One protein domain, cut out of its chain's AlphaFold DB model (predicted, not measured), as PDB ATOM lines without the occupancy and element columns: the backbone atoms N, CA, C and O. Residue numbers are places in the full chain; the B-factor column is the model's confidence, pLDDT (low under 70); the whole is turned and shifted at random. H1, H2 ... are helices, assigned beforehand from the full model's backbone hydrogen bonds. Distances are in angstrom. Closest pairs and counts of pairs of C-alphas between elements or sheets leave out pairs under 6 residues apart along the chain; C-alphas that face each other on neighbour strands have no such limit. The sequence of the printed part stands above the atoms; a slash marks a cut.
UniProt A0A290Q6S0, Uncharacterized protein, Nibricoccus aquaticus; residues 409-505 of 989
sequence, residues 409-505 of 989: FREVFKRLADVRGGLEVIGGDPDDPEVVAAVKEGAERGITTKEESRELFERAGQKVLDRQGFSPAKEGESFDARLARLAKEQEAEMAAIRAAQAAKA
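AT A GLANCE: This is residues 409 to 505 of the 989 residues of an uncharacterized protein of Nibricoccus aquaticus (UniProt A0A290Q6S0). What is the shape? H1, H2 and H3 lie side by side as a compact head, and H4 makes a long arm whose residues 491 to 505 stick out. What makes it? Printed are 97 residues with four named helices, H1 to H4 in order; the class is all helix. It is loose, radius of gyration of the C-alphas 16.0 A, spanning 57 by 29 by 20 A.

HOW THE PARTS SIT: What does H3 touch? H1, residues 409 to 425, touches H3, residues 450 to 467, at a shallow tilt of 28 degrees, the same way; the closest C-alphas, Leu 423 and Gly 461, are 7.6 A apart. H2, residues 433 to 445, forms a hairpin with H3, at 24 degrees; the closest C-alphas, Glu 434 and Ala 460, are 5.3 A apart. H4, residues 479 to 505, only just touches H3, with 3 pairs of C-alphas within 8 A, through residue 479 alone; C-alphas 458 and 479 are closest, at 6.3 A. Are O i to N i+4 pairs within hydrogen-bond range? Every one in H1, H2 and H3 is, and 22 of 23 in H4.

IN THESE COORDINATES: Where does H1 begin? C-alpha 409 is at (123.832, 182.696, 114.842). How long is H4? It measures 38.7 A from first to last C-alpha, ending at (86.316, 154.951, 138.282).

THE WHOLE: Any cut? The printed part has no cut; the H3 to H4 link is long. Where is pLDDT under 70? At residues 416 to 427, 430 and 448.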
ATOM      1  N   PHE A 409     125.261 182.939 114.634       76.38
ATOM      2  CA  PHE A 409     123.832 182.696 114.842       76.38
ATOM      3  C   PHE A 409     123.476 181.200 114.860       76.38
ATOM      4  O   PHE A 409     122.604 180.830 115.637       76.38
ATOM      5  N   ARG A 410     124.163 180.319 114.111       79.69
ATOM      6  CA  ARG A 410     123.967 178.848 114.178       79.69
ATOM      7  C   ARG A 410     124.056 178.310 115.617       79.69
ATOM      8  O   ARG A 410     123.207 177.527 116.035       79.69
ATOM      9  N   GLU A 411     125.037 178.770 116.392       77.12
ATOM     10  CA  GLU A 411     125.220 178.375 117.798       77.12
ATOM     11  C   GLU A 411     124.199 179.043 118.742       77.12
ATOM     12  O   GLU A 411     123.760 178.434 119.720       77.12
ATOM     13  N   VAL A 412     123.758 180.269 118.433       76.69
ATOM     14  CA  VAL A 412     122.634 180.912 119.141       76.69
ATOM     15  C   VAL A 412     121.332 180.140 118.896       76.69
ATOM     16  O   VAL A 412     120.579 179.920 119.840       76.69
ATOM     17  N   PHE A 413     121.083 179.658 117.674       73.94
ATOM     18  CA  PHE A 413     119.881 178.894 117.330       73.94
ATOM     19  C   PHE A 413     119.815 177.520 117.996       73.94
ATOM     20  O   PHE A 413     118.731 177.123 118.409       73.94
ATOM     21  N   LYS A 414     120.946 176.821 118.169       74.12
ATOM     22  CA  LYS A 414     121.004 175.580 118.969       74.12
ATOM     23  C   LYS A 414     120.474 175.813 120.381       74.12
ATOM     24  O   LYS A 414     119.536 175.158 120.819       74.12
ATOM     25  N   ARG A 415     121.000 176.847 121.036       71.19
ATOM     26  CA  ARG A 415     120.614 177.234 122.399       71.19
ATOM     27  C   ARG A 415     119.203 177.818 122.463       71.19
ATOM     28  O   ARG A 415     118.525 177.655 123.470       71.19
ATOM     29  N   LEU A 416     118.731 178.465 121.396       68.25
ATOM     30  CA  LEU A 416     117.340 178.897 121.278       68.25
ATOM     31  C   LEU A 416     116.391 177.704 121.109       68.25
ATOM     32  O   LEU A 416     115.293 177.752 121.645       68.25
ATOM     33  N   ALA A 417     116.803 176.625 120.438       66.81
ATOM     34  CA  ALA A 417     116.044 175.377 120.396       66.81
ATOM     35  C   ALA A 417     116.007 174.692 121.776       66.81
ATOM     36  O   ALA A 417     114.940 174.240 122.185       66.81
ATOM     37  N   ASP A 418     117.110 174.707 122.539       67.88
ATOM     38  CA  ASP A 418     117.130 174.240 123.936       67.88
ATOM     39  C   ASP A 418     116.170 175.061 124.824       67.88
ATOM     40  O   ASP A 418     115.333 174.503 125.538       67.88
ATOM     41  N   VAL A 419     116.239 176.398 124.750       63.97
ATOM     42  CA  VAL A 419     115.358 177.322 125.493       63.97
ATOM     43  C   VAL A 419     113.899 177.181 125.054       63.97
ATOM     44  O   VAL A 419     113.007 177.191 125.899       63.97
ATOM     45  N   ARG A 420     113.641 176.999 123.754       66.44
ATOM     46  CA  ARG A 420     112.310 176.732 123.199       66.44
ATOM     47  C   ARG A 420     111.754 175.405 123.705       66.44
ATOM     48  O   ARG A 420     110.604 175.377 124.119       66.44
ATOM     49  N   GLY A 421     112.557 174.342 123.735       64.75
ATOM     50  CA  GLY A 421     112.175 173.071 124.351       64.75
ATOM     51  C   GLY A 421     111.839 173.243 125.835       64.75
ATOM     52  O   GLY A 421     110.828 172.727 126.303       64.75
ATOM     53  N   GLY A 422     112.623 174.051 126.556       54.19
ATOM     54  CA  GLY A 422     112.326 174.461 127.930       54.19
ATOM     55  C   GLY A 422     110.997 175.214 128.076       54.19
ATOM     56  O   GLY A 422     110.247 174.927 129.007       54.19
ATOM     57  N   LEU A 423     110.676 176.131 127.154       58.06
ATOM     58  CA  LEU A 423     109.405 176.867 127.124       58.06
ATOM     59  C   LEU A 423     108.215 175.958 126.784       58.06
ATOM     60  O   LEU A 423     107.213 175.980 127.493       58.06
ATOM     61  N   GLU A 424     108.321 175.129 125.746       66.81
ATOM     62  CA  GLU A 424     107.253 174.214 125.329       66.81
ATOM     63  C   GLU A 424     106.930 173.192 126.442       66.81
ATOM     64  O   GLU A 424     105.760 172.870 126.655       66.81
ATOM     65  N   VAL A 425     107.924 172.774 127.240       52.47
ATOM     66  CA  VAL A 425     107.746 171.922 128.437       52.47
ATOM     67  C   VAL A 425     106.925 172.586 129.559       52.47
ATOM     68  O   VAL A 425     106.279 171.871 130.323       52.47
ATOM     69  N   ILE A 426     106.888 173.921 129.652       47.22
ATOM     70  CA  ILE A 426     106.024 174.666 130.597       47.22
ATOM     71  C   ILE A 426     104.772 175.278 129.948       47.22
ATOM     72  O   ILE A 426     104.021 175.986 130.619       47.22
ATOM     73  N   GLY A 427     104.518 175.018 128.661       66.44
ATOM     74  CA  GLY A 427     103.404 175.627 127.925       66.44
ATOM     75  C   GLY A 427     103.607 177.110 127.583       66.44
ATOM     76  O   GLY A 427     102.635 177.836 127.369       66.44
ATOM     77  N   GLY A 428     104.857 177.576 127.541       71.06
ATOM     78  CA  GLY A 428     105.219 178.870 126.970       71.06
ATOM     79  C   GLY A 428     105.110 178.838 125.444       71.06
ATOM     80  O   GLY A 428     105.603 177.910 124.806       71.06
ATOM     81  N   ASP A 429     104.468 179.850 124.866       77.00
ATOM     82  CA  ASP A 429     104.347 179.993 123.414       77.00
ATOM     83  C   ASP A 429     105.663 180.564 122.839       77.00
ATOM     84  O   ASP A 429     106.085 181.640 123.278       77.00
ATOM     85  N   PRO A 430     106.349 179.888 121.895       66.06
ATOM     86  CA  PRO A 430     107.544 180.439 121.256       66.06
ATOM     87  C   PRO A 430     107.254 181.696 120.420       66.06
ATOM     88  O   PRO A 430     108.167 182.495 120.220       66.06
ATOM     89  N   ASP A 431     106.003 181.900 119.992       77.62
ATOM     90  CA  ASP A 431     105.558 183.101 119.276       77.62
ATOM     91  C   ASP A 431     105.135 184.240 120.244       77.62
ATOM     92  O   ASP A 431     104.614 185.271 119.806       77.62
ATOM     93  N   ASP A 432     105.354 184.101 121.566       87.06
ATOM     94  CA  ASP A 432     105.033 185.153 122.543       87.06
ATOM     95  C   ASP A 432     105.819 186.452 122.249       87.06
ATOM     96  O   ASP A 432     107.043 186.422 122.063       87.06
ATOM     97  N   PRO A 433     105.159 187.629 122.259       84.38
ATOM     98  CA  PRO A 433     105.795 188.894 121.909       84.38
ATOM     99  C   PRO A 433     106.998 189.289 122.780       84.38
ATOM    100  O   PRO A 433     107.797 190.090 122.308       84.38
ATOM    101  N   GLU A 434     107.182 188.768 124.000       88.25
ATOM    102  CA  GLU A 434     108.418 189.008 124.773       88.25
ATOM    103  C   GLU A 434     109.592 188.184 124.252       88.25
ATOM    104  O   GLU A 434     110.714 188.683 124.249       88.25
ATOM    105  N   VAL A 435     109.350 186.950 123.800       81.38
ATOM    106  CA  VAL A 435     110.380 186.090 123.198       81.38
ATOM    107  C   VAL A 435     110.802 186.693 121.861       81.38
ATOM    108  O   VAL A 435     111.989 186.913 121.634       81.38
ATOM    109  N   VAL A 436     109.833 187.079 121.025       79.88
ATOM    110  CA  VAL A 436     110.082 187.760 119.743       79.88
ATOM    111  C   VAL A 436     110.785 189.110 119.947       79.88
ATOM    112  O   VAL A 436     111.771 189.404 119.263       79.88
ATOM    113  N   ALA A 437     110.339 189.928 120.911       85.94
ATOM    114  CA  ALA A 437     111.009 191.186 121.246       85.94
ATOM    115  C   ALA A 437     112.432 190.959 121.770       85.94
ATOM    116  O   ALA A 437     113.325 191.726 121.420       85.94
ATOM    117  N   ALA A 438     112.664 189.897 122.542       82.75
ATOM    118  CA  ALA A 438     113.980 189.544 123.050       82.75
ATOM    119  C   ALA A 438     114.959 189.160 121.937       82.75
ATOM    120  O   ALA A 438     116.068 189.695 121.905       82.75
ATOM    121  N   VAL A 439     114.573 188.313 120.974       74.81
ATOM    122  CA  VAL A 439     115.503 187.994 119.873       74.81
ATOM    123  C   VAL A 439     115.760 189.202 118.978       74.81
ATOM    124  O   VAL A 439     116.876 189.373 118.490       74.81
ATOM    125  N   LYS A 440     114.771 190.092 118.827       79.69
ATOM    126  CA  LYS A 440     114.955 191.377 118.150       79.69
ATOM    127  C   LYS A 440     115.918 192.298 118.914       79.69
ATOM    128  O   LYS A 440     116.830 192.836 118.299       79.69
ATOM    129  N   GLU A 441     115.783 192.423 120.234       86.44
ATOM    130  CA  GLU A 441     116.693 193.180 121.112       86.44
ATOM    131  C   GLU A 441     118.127 192.611 121.065       86.44
ATOM    132  O   GLU A 441     119.096 193.369 121.004       86.44
ATOM    133  N   GLY A 442     118.271 191.281 121.019       80.88
ATOM    134  CA  GLY A 442     119.553 190.591 120.854       80.88
ATOM    135  C   GLY A 442     120.199 190.821 119.486       80.88
ATOM    136  O   GLY A 442     121.389 191.133 119.411       80.88
ATOM    137  N   ALA A 443     119.415 190.739 118.407       73.19
ATOM    138  CA  ALA A 443     119.876 191.021 117.049       73.19
ATOM    139  C   ALA A 443     120.249 192.503 116.857       73.19
ATOM    140  O   ALA A 443     121.284 192.795 116.260       73.19
ATOM    141  N   GLU A 444     119.466 193.437 117.410       79.38
ATOM    142  CA  GLU A 444     119.729 194.885 117.353       79.38
ATOM    143  C   GLU A 444     120.956 195.297 118.178       79.38
ATOM    144  O   GLU A 444     121.703 196.180 117.754       79.38
ATOM    145  N   ARG A 445     121.227 194.632 119.312       83.69
ATOM    146  CA  ARG A 445     122.503 194.779 120.039       83.69
ATOM    147  C   ARG A 445     123.677 194.065 119.367       83.69
ATOM    148  O   ARG A 445     124.820 194.329 119.726       83.69
ATOM    149  N   GLY A 446     123.417 193.161 118.423       80.19
ATOM    150  CA  GLY A 446     124.440 192.307 117.826       80.19
ATOM    151  C   GLY A 446     125.092 191.359 118.835       80.19
ATOM    152  O   GLY A 446     126.295 191.123 118.729       80.19
ATOM    153  N   ILE A 447     124.317 190.850 119.803       79.06
ATOM    154  CA  ILE A 447     124.784 189.917 120.835       79.06
ATOM    155  C   ILE A 447     125.349 188.651 120.183       79.06
ATOM    156  O   ILE A 447     124.678 187.984 119.396       79.06
ATOM    157  N   THR A 448     126.588 188.314 120.541       68.88
ATOM    158  CA  THR A 448     127.292 187.107 120.076       68.88
ATOM    159  C   THR A 448     127.787 186.221 121.221       68.88
ATOM    160  O   THR A 448     128.255 185.110 120.964       68.88
ATOM    161  N   THR A 449     127.696 186.667 122.480       76.19
ATOM    162  CA  THR A 449     128.134 185.874 123.638       76.19
ATOM    163  C   THR A 449     127.027 184.960 124.167       76.19
ATOM    164  O   THR A 449     125.832 185.145 123.906       76.19
ATOM    165  N   LYS A 450     127.424 183.934 124.928       71.94
ATOM    166  CA  LYS A 450     126.499 182.978 125.548       71.94
ATOM    167  C   LYS A 450     125.729 183.623 126.700       71.94
ATOM    168  O   LYS A 450     124.536 183.377 126.854       71.94
ATOM    169  N   GLU A 451     126.419 184.437 127.483       81.38
ATOM    170  CA  GLU A 451     125.957 185.015 128.739       81.38
ATOM    171  C   GLU A 451     124.924 186.119 128.487       81.38
ATOM    172  O   GLU A 451     123.837 186.068 129.058       81.38
ATOM    173  N   GLU A 452     125.196 187.038 127.553       84.38
ATOM    174  CA  GLU A 452     124.230 188.064 127.130       84.38
ATOM    175  C   GLU A 452     122.978 187.438 126.501       84.38
ATOM    176  O   GLU A 452     121.861 187.861 126.794       84.38
ATOM    177  N   SER A 453     123.149 186.403 125.664       76.94
ATOM    178  CA  SER A 453     122.022 185.667 125.073       76.94
ATOM    179  C   SER A 453     121.151 185.044 126.166       76.94
ATOM    180  O   SER A 453     119.928 185.180 126.137       76.94
ATOM    181  N   ARG A 454     121.780 184.387 127.153       79.81
ATOM    182  CA  ARG A 454     121.093 183.765 128.289       79.81
ATOM    183  C   ARG A 454     120.319 184.798 129.106       79.81
ATOM    184  O   ARG A 454     119.123 184.609 129.287       79.81
ATOM    185  N   GLU A 455     120.955 185.882 129.553       86.69
ATOM    186  CA  GLU A 455     120.304 186.906 130.388       86.69
ATOM    187  C   GLU A 455     119.075 187.511 129.686       86.69
ATOM    188  O   GLU A 455     118.035 187.751 130.306       86.69
ATOM    189  N   LEU A 456     119.172 187.733 128.373       86.50
ATOM    190  CA  LEU A 456     118.104 188.331 127.580       86.50
ATOM    191  C   LEU A 456     116.923 187.356 127.395       86.50
ATOM    192  O   LEU A 456     115.769 187.750 127.587       86.50
ATOM    193  N   PHE A 457     117.184 186.072 127.134       83.50
ATOM    194  CA  PHE A 457     116.129 185.052 127.079       83.50
ATOM    195  C   PHE A 457     115.529 184.710 128.448       83.50
ATOM    196  O   PHE A 457     114.315 184.528 128.536       83.50
ATOM    197  N   GLU A 458     116.313 184.704 129.528       85.75
ATOM    198  CA  GLU A 458     115.796 184.582 130.897       85.75
ATOM    199  C   GLU A 458     114.890 185.770 131.248       85.75
ATOM    200  O   GLU A 458     113.796 185.573 131.778       85.75
ATOM    201  N   ARG A 459     115.276 187.001 130.877       90.19
ATOM    202  CA  ARG A 459     114.434 188.200 131.023       90.19
ATOM    203  C   ARG A 459     113.123 188.083 130.242       90.19
ATOM    204  O   ARG A 459     112.100 188.558 130.729       90.19
ATOM    205  N   ALA A 460     113.123 187.463 129.063       87.69
ATOM    206  CA  ALA A 460     111.907 187.210 128.291       87.69
ATOM    207  C   ALA A 460     111.021 186.143 128.949       87.69
ATOM    208  O   ALA A 460     109.870 186.420 129.280       87.69
ATOM    209  N   GLY A 461     111.572 184.953 129.211       84.69
ATOM    210  CA  GLY A 461     110.854 183.834 129.826       84.69
ATOM    211  C   GLY A 461     110.269 184.186 131.196       84.69
ATOM    212  O   GLY A 461     109.137 183.816 131.494       84.69
ATOM    213  N   GLN A 462     110.984 184.984 131.994       86.12
ATOM    214  CA  GLN A 462     110.487 185.540 133.253       86.12
ATOM    215  C   GLN A 462     109.217 186.386 133.050       86.12
ATOM    216  O   GLN A 462     108.231 186.168 133.754       86.12
ATOM    217  N   LYS A 463     109.195 187.303 132.069       90.00
ATOM    218  CA  LYS A 463     107.995 188.102 131.752       90.00
ATOM    219  C   LYS A 463     106.839 187.242 131.235       90.00
ATOM    220  O   LYS A 463     105.693 187.535 131.566       90.00
ATOM    221  N   VAL A 464     107.115 186.206 130.432       88.06
ATOM    222  CA  VAL A 464     106.085 185.270 129.942       88.06
ATOM    223  C   VAL A 464     105.442 184.540 131.120       88.06
ATOM    224  O   VAL A 464     104.220 184.577 131.257       88.06
ATOM    225  N   LEU A 465     106.249 183.975 132.026       84.94
ATOM    226  CA  LEU A 465     105.773 183.331 133.255       84.94
ATOM    227  C   LEU A 465     104.924 184.278 134.117       84.94
ATOM    228  O   LEU A 465     103.834 183.909 134.560       84.94
ATOM    229  N   ASP A 466     105.403 185.505 134.334       87.62
ATOM    230  CA  ASP A 466     104.720 186.501 135.166       87.62
ATOM    231  C   ASP A 466     103.400 186.975 134.526       87.62
ATOM    232  O   ASP A 466     102.407 187.167 135.229       87.62
ATOM    233  N   ARG A 467     103.340 187.087 133.189       89.44
ATOM    234  CA  ARG A 467     102.109 187.378 132.431       89.44
ATOM    235  C   ARG A 467     101.113 186.217 132.471       89.44
ATOM    236  O   ARG A 467      99.914 186.456 132.591       89.44
ATOM    237  N   GLN A 468     101.593 184.979 132.365       85.19
ATOM    238  CA  GLN A 468     100.771 183.767 132.453       85.19
ATOM    239  C   GLN A 468     100.227 183.519 133.874       85.19
ATOM    240  O   GLN A 468      99.409 182.623 134.071       85.19
ATOM    241  N   GLY A 469     100.624 184.333 134.862       87.25
ATOM    242  CA  GLY A 469     100.125 184.263 136.234       87.25
ATOM    243  C   GLY A 469     100.790 183.178 137.079       87.25
ATOM    244  O   GLY A 469     100.306 182.883 138.172       87.25
ATOM    245  N   PHE A 470     101.898 182.592 136.612       83.50
ATOM    246  CA  PHE A 470     102.681 181.671 137.428       83.50
ATOM    247  C   PHE A 470     103.254 182.405 138.640       83.50
ATOM    248  O   PHE A 470     103.836 183.482 138.504       83.50
ATOM    249  N   SER A 471     103.142 181.791 139.824       74.56
ATOM    250  CA  SER A 471     103.646 182.331 141.094       74.56
ATOM    251  C   SER A 471     105.032 182.971 140.921       74.56
ATOM    252  O   SER A 471     105.919 182.298 140.369       74.56
ATOM    253  N   PRO A 472     105.230 184.240 141.338       75.44
ATOM    254  CA  PRO A 472     106.434 185.010 141.029       75.44
ATOM    255  C   PRO A 472     107.710 184.292 141.478       75.44
ATOM    256  O   PRO A 472     107.688 183.416 142.354       75.44
ATOM    257  N   ALA A 473     108.829 184.663 140.855       78.50
ATOM    258  CA  ALA A 473     110.141 184.235 141.323       78.50
ATOM    259  C   ALA A 473     110.325 184.700 142.775       78.50
ATOM    260  O   ALA A 473     110.041 185.855 143.106       78.50
ATOM    261  N   LYS A 474     110.778 183.803 143.651       83.81
ATOM    262  CA  LYS A 474     111.235 184.197 144.989       83.81
ATOM    263  C   LYS A 474     112.511 185.026 144.838       83.81
ATOM    264  O   LYS A 474     113.250 184.849 143.872       83.81
ATOM    265  N   GLU A 475     112.798 185.908 145.789       79.75
ATOM    266  CA  GLU A 475     114.039 186.690 145.755       79.75
ATOM    267  C   GLU A 475     115.260 185.749 145.705       79.75
ATOM    268  O   GLU A 475     115.428 184.885 146.565       79.75
ATOM    269  N   GLY A 476     116.075 185.874 144.651       85.81
ATOM    270  CA  GLY A 476     117.224 184.997 144.384       85.81
ATOM    271  C   GLY A 476     116.921 183.659 143.687       85.81
ATOM    272  O   GLY A 476     117.846 182.882 143.460       85.81
ATOM    273  N   GLU A 477     115.670 183.360 143.322       86.94
ATOM    274  CA  GLU A 477     115.312 182.151 142.564       86.94
ATOM    275  C   GLU A 477     115.639 182.331 141.072       86.94
ATOM    276  O   GLU A 477     115.064 183.188 140.401       86.94
ATOM    277  N   SER A 478     116.567 181.528 140.542       85.56
ATOM    278  CA  SER A 478     116.927 181.567 139.119       85.56
ATOM    279  C   SER A 478     115.800 181.045 138.222       85.56
ATOM    280  O   SER A 478     114.942 180.272 138.661       85.56
ATOM    281  N   PHE A 479     115.833 181.420 136.939       77.75
ATOM    282  CA  PHE A 479     114.876 180.943 135.936       77.75
ATOM    283  C   PHE A 479     114.826 179.405 135.892       77.75
ATOM    284  O   PHE A 479     113.747 178.834 136.032       77.75
ATOM    285  N   ASP A 480     115.989 178.739 135.854       77.81
ATOM    286  CA  ASP A 480     116.123 177.273 135.931       77.81
ATOM    287  C   ASP A 480     115.468 176.676 137.194       77.81
ATOM    288  O   ASP A 480     114.796 175.643 137.133       77.81
ATOM    289  N   ALA A 481     115.639 177.319 138.356       83.25
ATOM    290  CA  ALA A 481     115.067 176.850 139.619       83.25
ATOM    291  C   ALA A 481     113.537 177.009 139.651       83.25
ATOM    292  O   ALA A 481     112.834 176.112 140.126       83.25
ATOM    293  N   ARG A 482     113.011 178.110 139.097       83.25
ATOM    294  CA  ARG A 482     111.568 178.340 138.935       83.25
ATOM    295  C   ARG A 482     110.960 177.345 137.939       83.25
ATOM    296  O   ARG A 482     109.934 176.750 138.252       83.25
ATOM    297  N   LEU A 483     111.630 177.081 136.814       79.81
ATOM    298  CA  LEU A 483     111.300 176.019 135.850       79.81
ATOM    299  C   LEU A 483     111.198 174.646 136.533       79.81
ATOM    300  O   LEU A 483     110.170 173.976 136.445       79.81
ATOM    301  N   ALA A 484     112.228 174.258 137.291       82.75
ATOM    302  CA  ALA A 484     112.257 172.990 138.019       82.75
ATOM    303  C   ALA A 484     111.201 172.899 139.140       82.75
ATOM    304  O   ALA A 484     110.792 171.794 139.509       82.75
ATOM    305  N   ARG A 485     110.743 174.035 139.688       89.31
ATOM    306  CA  ARG A 485     109.597 174.093 140.608       89.31
ATOM    307  C   ARG A 485     108.281 173.867 139.866       89.31
ATOM    308  O   ARG A 485     107.511 173.008 140.282       89.31
ATOM    309  N   LEU A 486     108.057 174.580 138.762       83.50
ATOM    310  CA  LEU A 486     106.834 174.490 137.958       83.50
ATOM    311  C   LEU A 486     106.641 173.099 137.340       83.50
ATOM    312  O   LEU A 486     105.534 172.572 137.378       83.50
ATOM    313  N   ALA A 487     107.710 172.450 136.869       83.25
ATOM    314  CA  ALA A 487     107.656 171.061 136.402       83.25
ATOM    315  C   ALA A 487     107.174 170.084 137.495       83.25
ATOM    316  O   ALA A 487     106.341 169.220 137.226       83.25
ATOM    317  N   LYS A 488     107.631 170.246 138.746       87.44
ATOM    318  CA  LYS A 488     107.170 169.432 139.890       87.44
ATOM    319  C   LYS A 488     105.736 169.760 140.308       87.44
ATOM    320  O   LYS A 488     105.006 168.874 140.743       87.44
ATOM    321  N   GLU A 489     105.336 171.022 140.182       88.19
ATOM    322  CA  GLU A 489     103.974 171.489 140.459       88.19
ATOM    323  C   GLU A 489     102.982 170.896 139.437       88.19
ATOM    324  O   GLU A 489     101.969 170.320 139.835       88.19
ATOM    325  N   GLN A 490     103.340 170.881 138.147       85.75
ATOM    326  CA  GLN A 490     102.589 170.188 137.092       85.75
ATOM    327  C   GLN A 490     102.579 168.661 137.249       85.75
ATOM    328  O   GLN A 490     101.543 168.033 137.035       85.75
ATOM    329  N   GLU A 491     103.694 168.035 137.645       89.88
ATOM    330  CA  GLU A 491     103.723 166.593 137.923       89.88
ATOM    331  C   GLU A 491     102.761 166.231 139.069       89.88
ATOM    332  O   GLU A 491     101.992 165.269 138.955       89.88
ATOM    333  N   ALA A 492     102.744 167.034 140.137       90.31
ATOM    334  CA  ALA A 492     101.825 166.873 141.260       90.31
ATOM    335  C   ALA A 492     100.355 167.107 140.860       90.31
ATOM    336  O   ALA A 492      99.487 166.327 141.262       90.31
ATOM    337  N   GLU A 493     100.059 168.114 140.031       92.38
ATOM    338  CA  GLU A 493      98.711 168.343 139.496       92.38
ATOM    339  C   GLU A 493      98.252 167.169 138.616       92.38
ATOM    340  O   GLU A 493      97.167 166.620 138.816       92.38
ATOM    341  N   MET A 494      99.099 166.694 137.700       90.12
ATOM    342  CA  MET A 494      98.799 165.539 136.851       90.12
ATOM    343  C   MET A 494      98.639 164.244 137.659       90.12
ATOM    344  O   MET A 494      97.788 163.410 137.328       90.12
ATOM    345  N   ALA A 495      99.389 164.069 138.750       93.38
ATOM    346  CA  ALA A 495      99.179 162.981 139.701       93.38
ATOM    347  C   ALA A 495      97.826 163.105 140.428       93.38
ATOM    348  O   ALA A 495      97.096 162.115 140.529       93.38
ATOM    349  N   ALA A 496      97.436 164.310 140.858       93.75
ATOM    350  CA  ALA A 496      96.135 164.569 141.476       93.75
ATOM    351  C   ALA A 496      94.966 164.334 140.500       93.75
ATOM    352  O   ALA A 496      93.966 163.715 140.873       93.75
ATOM    353  N   ILE A 497      95.103 164.729 139.229       93.69
ATOM    354  CA  ILE A 497      94.125 164.454 138.165       93.69
ATOM    355  C   ILE A 497      93.975 162.940 137.949       93.69
ATOM    356  O   ILE A 497      92.847 162.438 137.916       93.69
ATOM    357  N   ARG A 498      95.081 162.186 137.865       96.38
ATOM    358  CA  ARG A 498      95.056 160.711 137.772       96.38
ATOM    359  C   ARG A 498      94.371 160.080 138.990       96.38
ATOM    360  O   ARG A 498      93.516 159.211 138.821       96.38
ATOM    361  N   ALA A 499      94.673 160.548 140.202       94.12
ATOM    362  CA  ALA A 499      94.041 160.069 141.433       94.12
ATOM    363  C   ALA A 499      92.526 160.356 141.464       94.12
ATOM    364  O   ALA A 499      91.734 159.474 141.800       94.12
ATOM    365  N   ALA A 500      92.096 161.547 141.036       94.75
ATOM    366  CA  ALA A 500      90.683 161.907 140.926       94.75
ATOM    367  C   ALA A 500      89.942 161.065 139.867       94.75
ATOM    368  O   ALA A 500      88.802 160.648 140.087       94.75
ATOM    369  N   GLN A 501      90.589 160.756 138.736       95.62
ATOM    370  CA  GLN A 501      90.047 159.844 137.723       95.62
ATOM    371  C   GLN A 501      89.919 158.408 138.260       95.62
ATOM    372  O   GLN A 501      88.868 157.789 138.080       95.62
ATOM    373  N   ALA A 502      90.924 157.904 138.985       95.25
ATOM    374  CA  ALA A 502      90.878 156.593 139.631       95.25
ATOM    375  C   ALA A 502      89.761 156.507 140.690       95.25
ATOM    376  O   ALA A 502      88.972 155.560 140.682       95.25
ATOM    377  N   ALA A 503      89.608 157.532 141.537       94.75
ATOM    378  CA  ALA A 503      88.517 157.620 142.509       94.75
ATOM    379  C   ALA A 503      87.132 157.645 141.829       94.75
ATOM    380  O   ALA A 503      86.204 156.959 142.264       94.75
ATOM    381  N   LYS A 504      86.994 158.372 140.711       97.00
ATOM    382  CA  LYS A 504      85.767 158.405 139.898       97.00
ATOM    383  C   LYS A 504      85.453 157.043 139.264       97.00
ATOM    384  O   LYS A 504      84.288 156.644 139.241       97.00
ATOM    385  N   ALA A 505      86.466 156.312 138.797       95.12
ATOM    386  CA  ALA A 505      86.316 154.951 138.282       95.12
ATOM    387  C   ALA A 505      85.900 153.961 139.389       95.12
ATOM    388  O   ALA A 505      84.960 153.188 139.199       95.12
TER     389      ALA A 505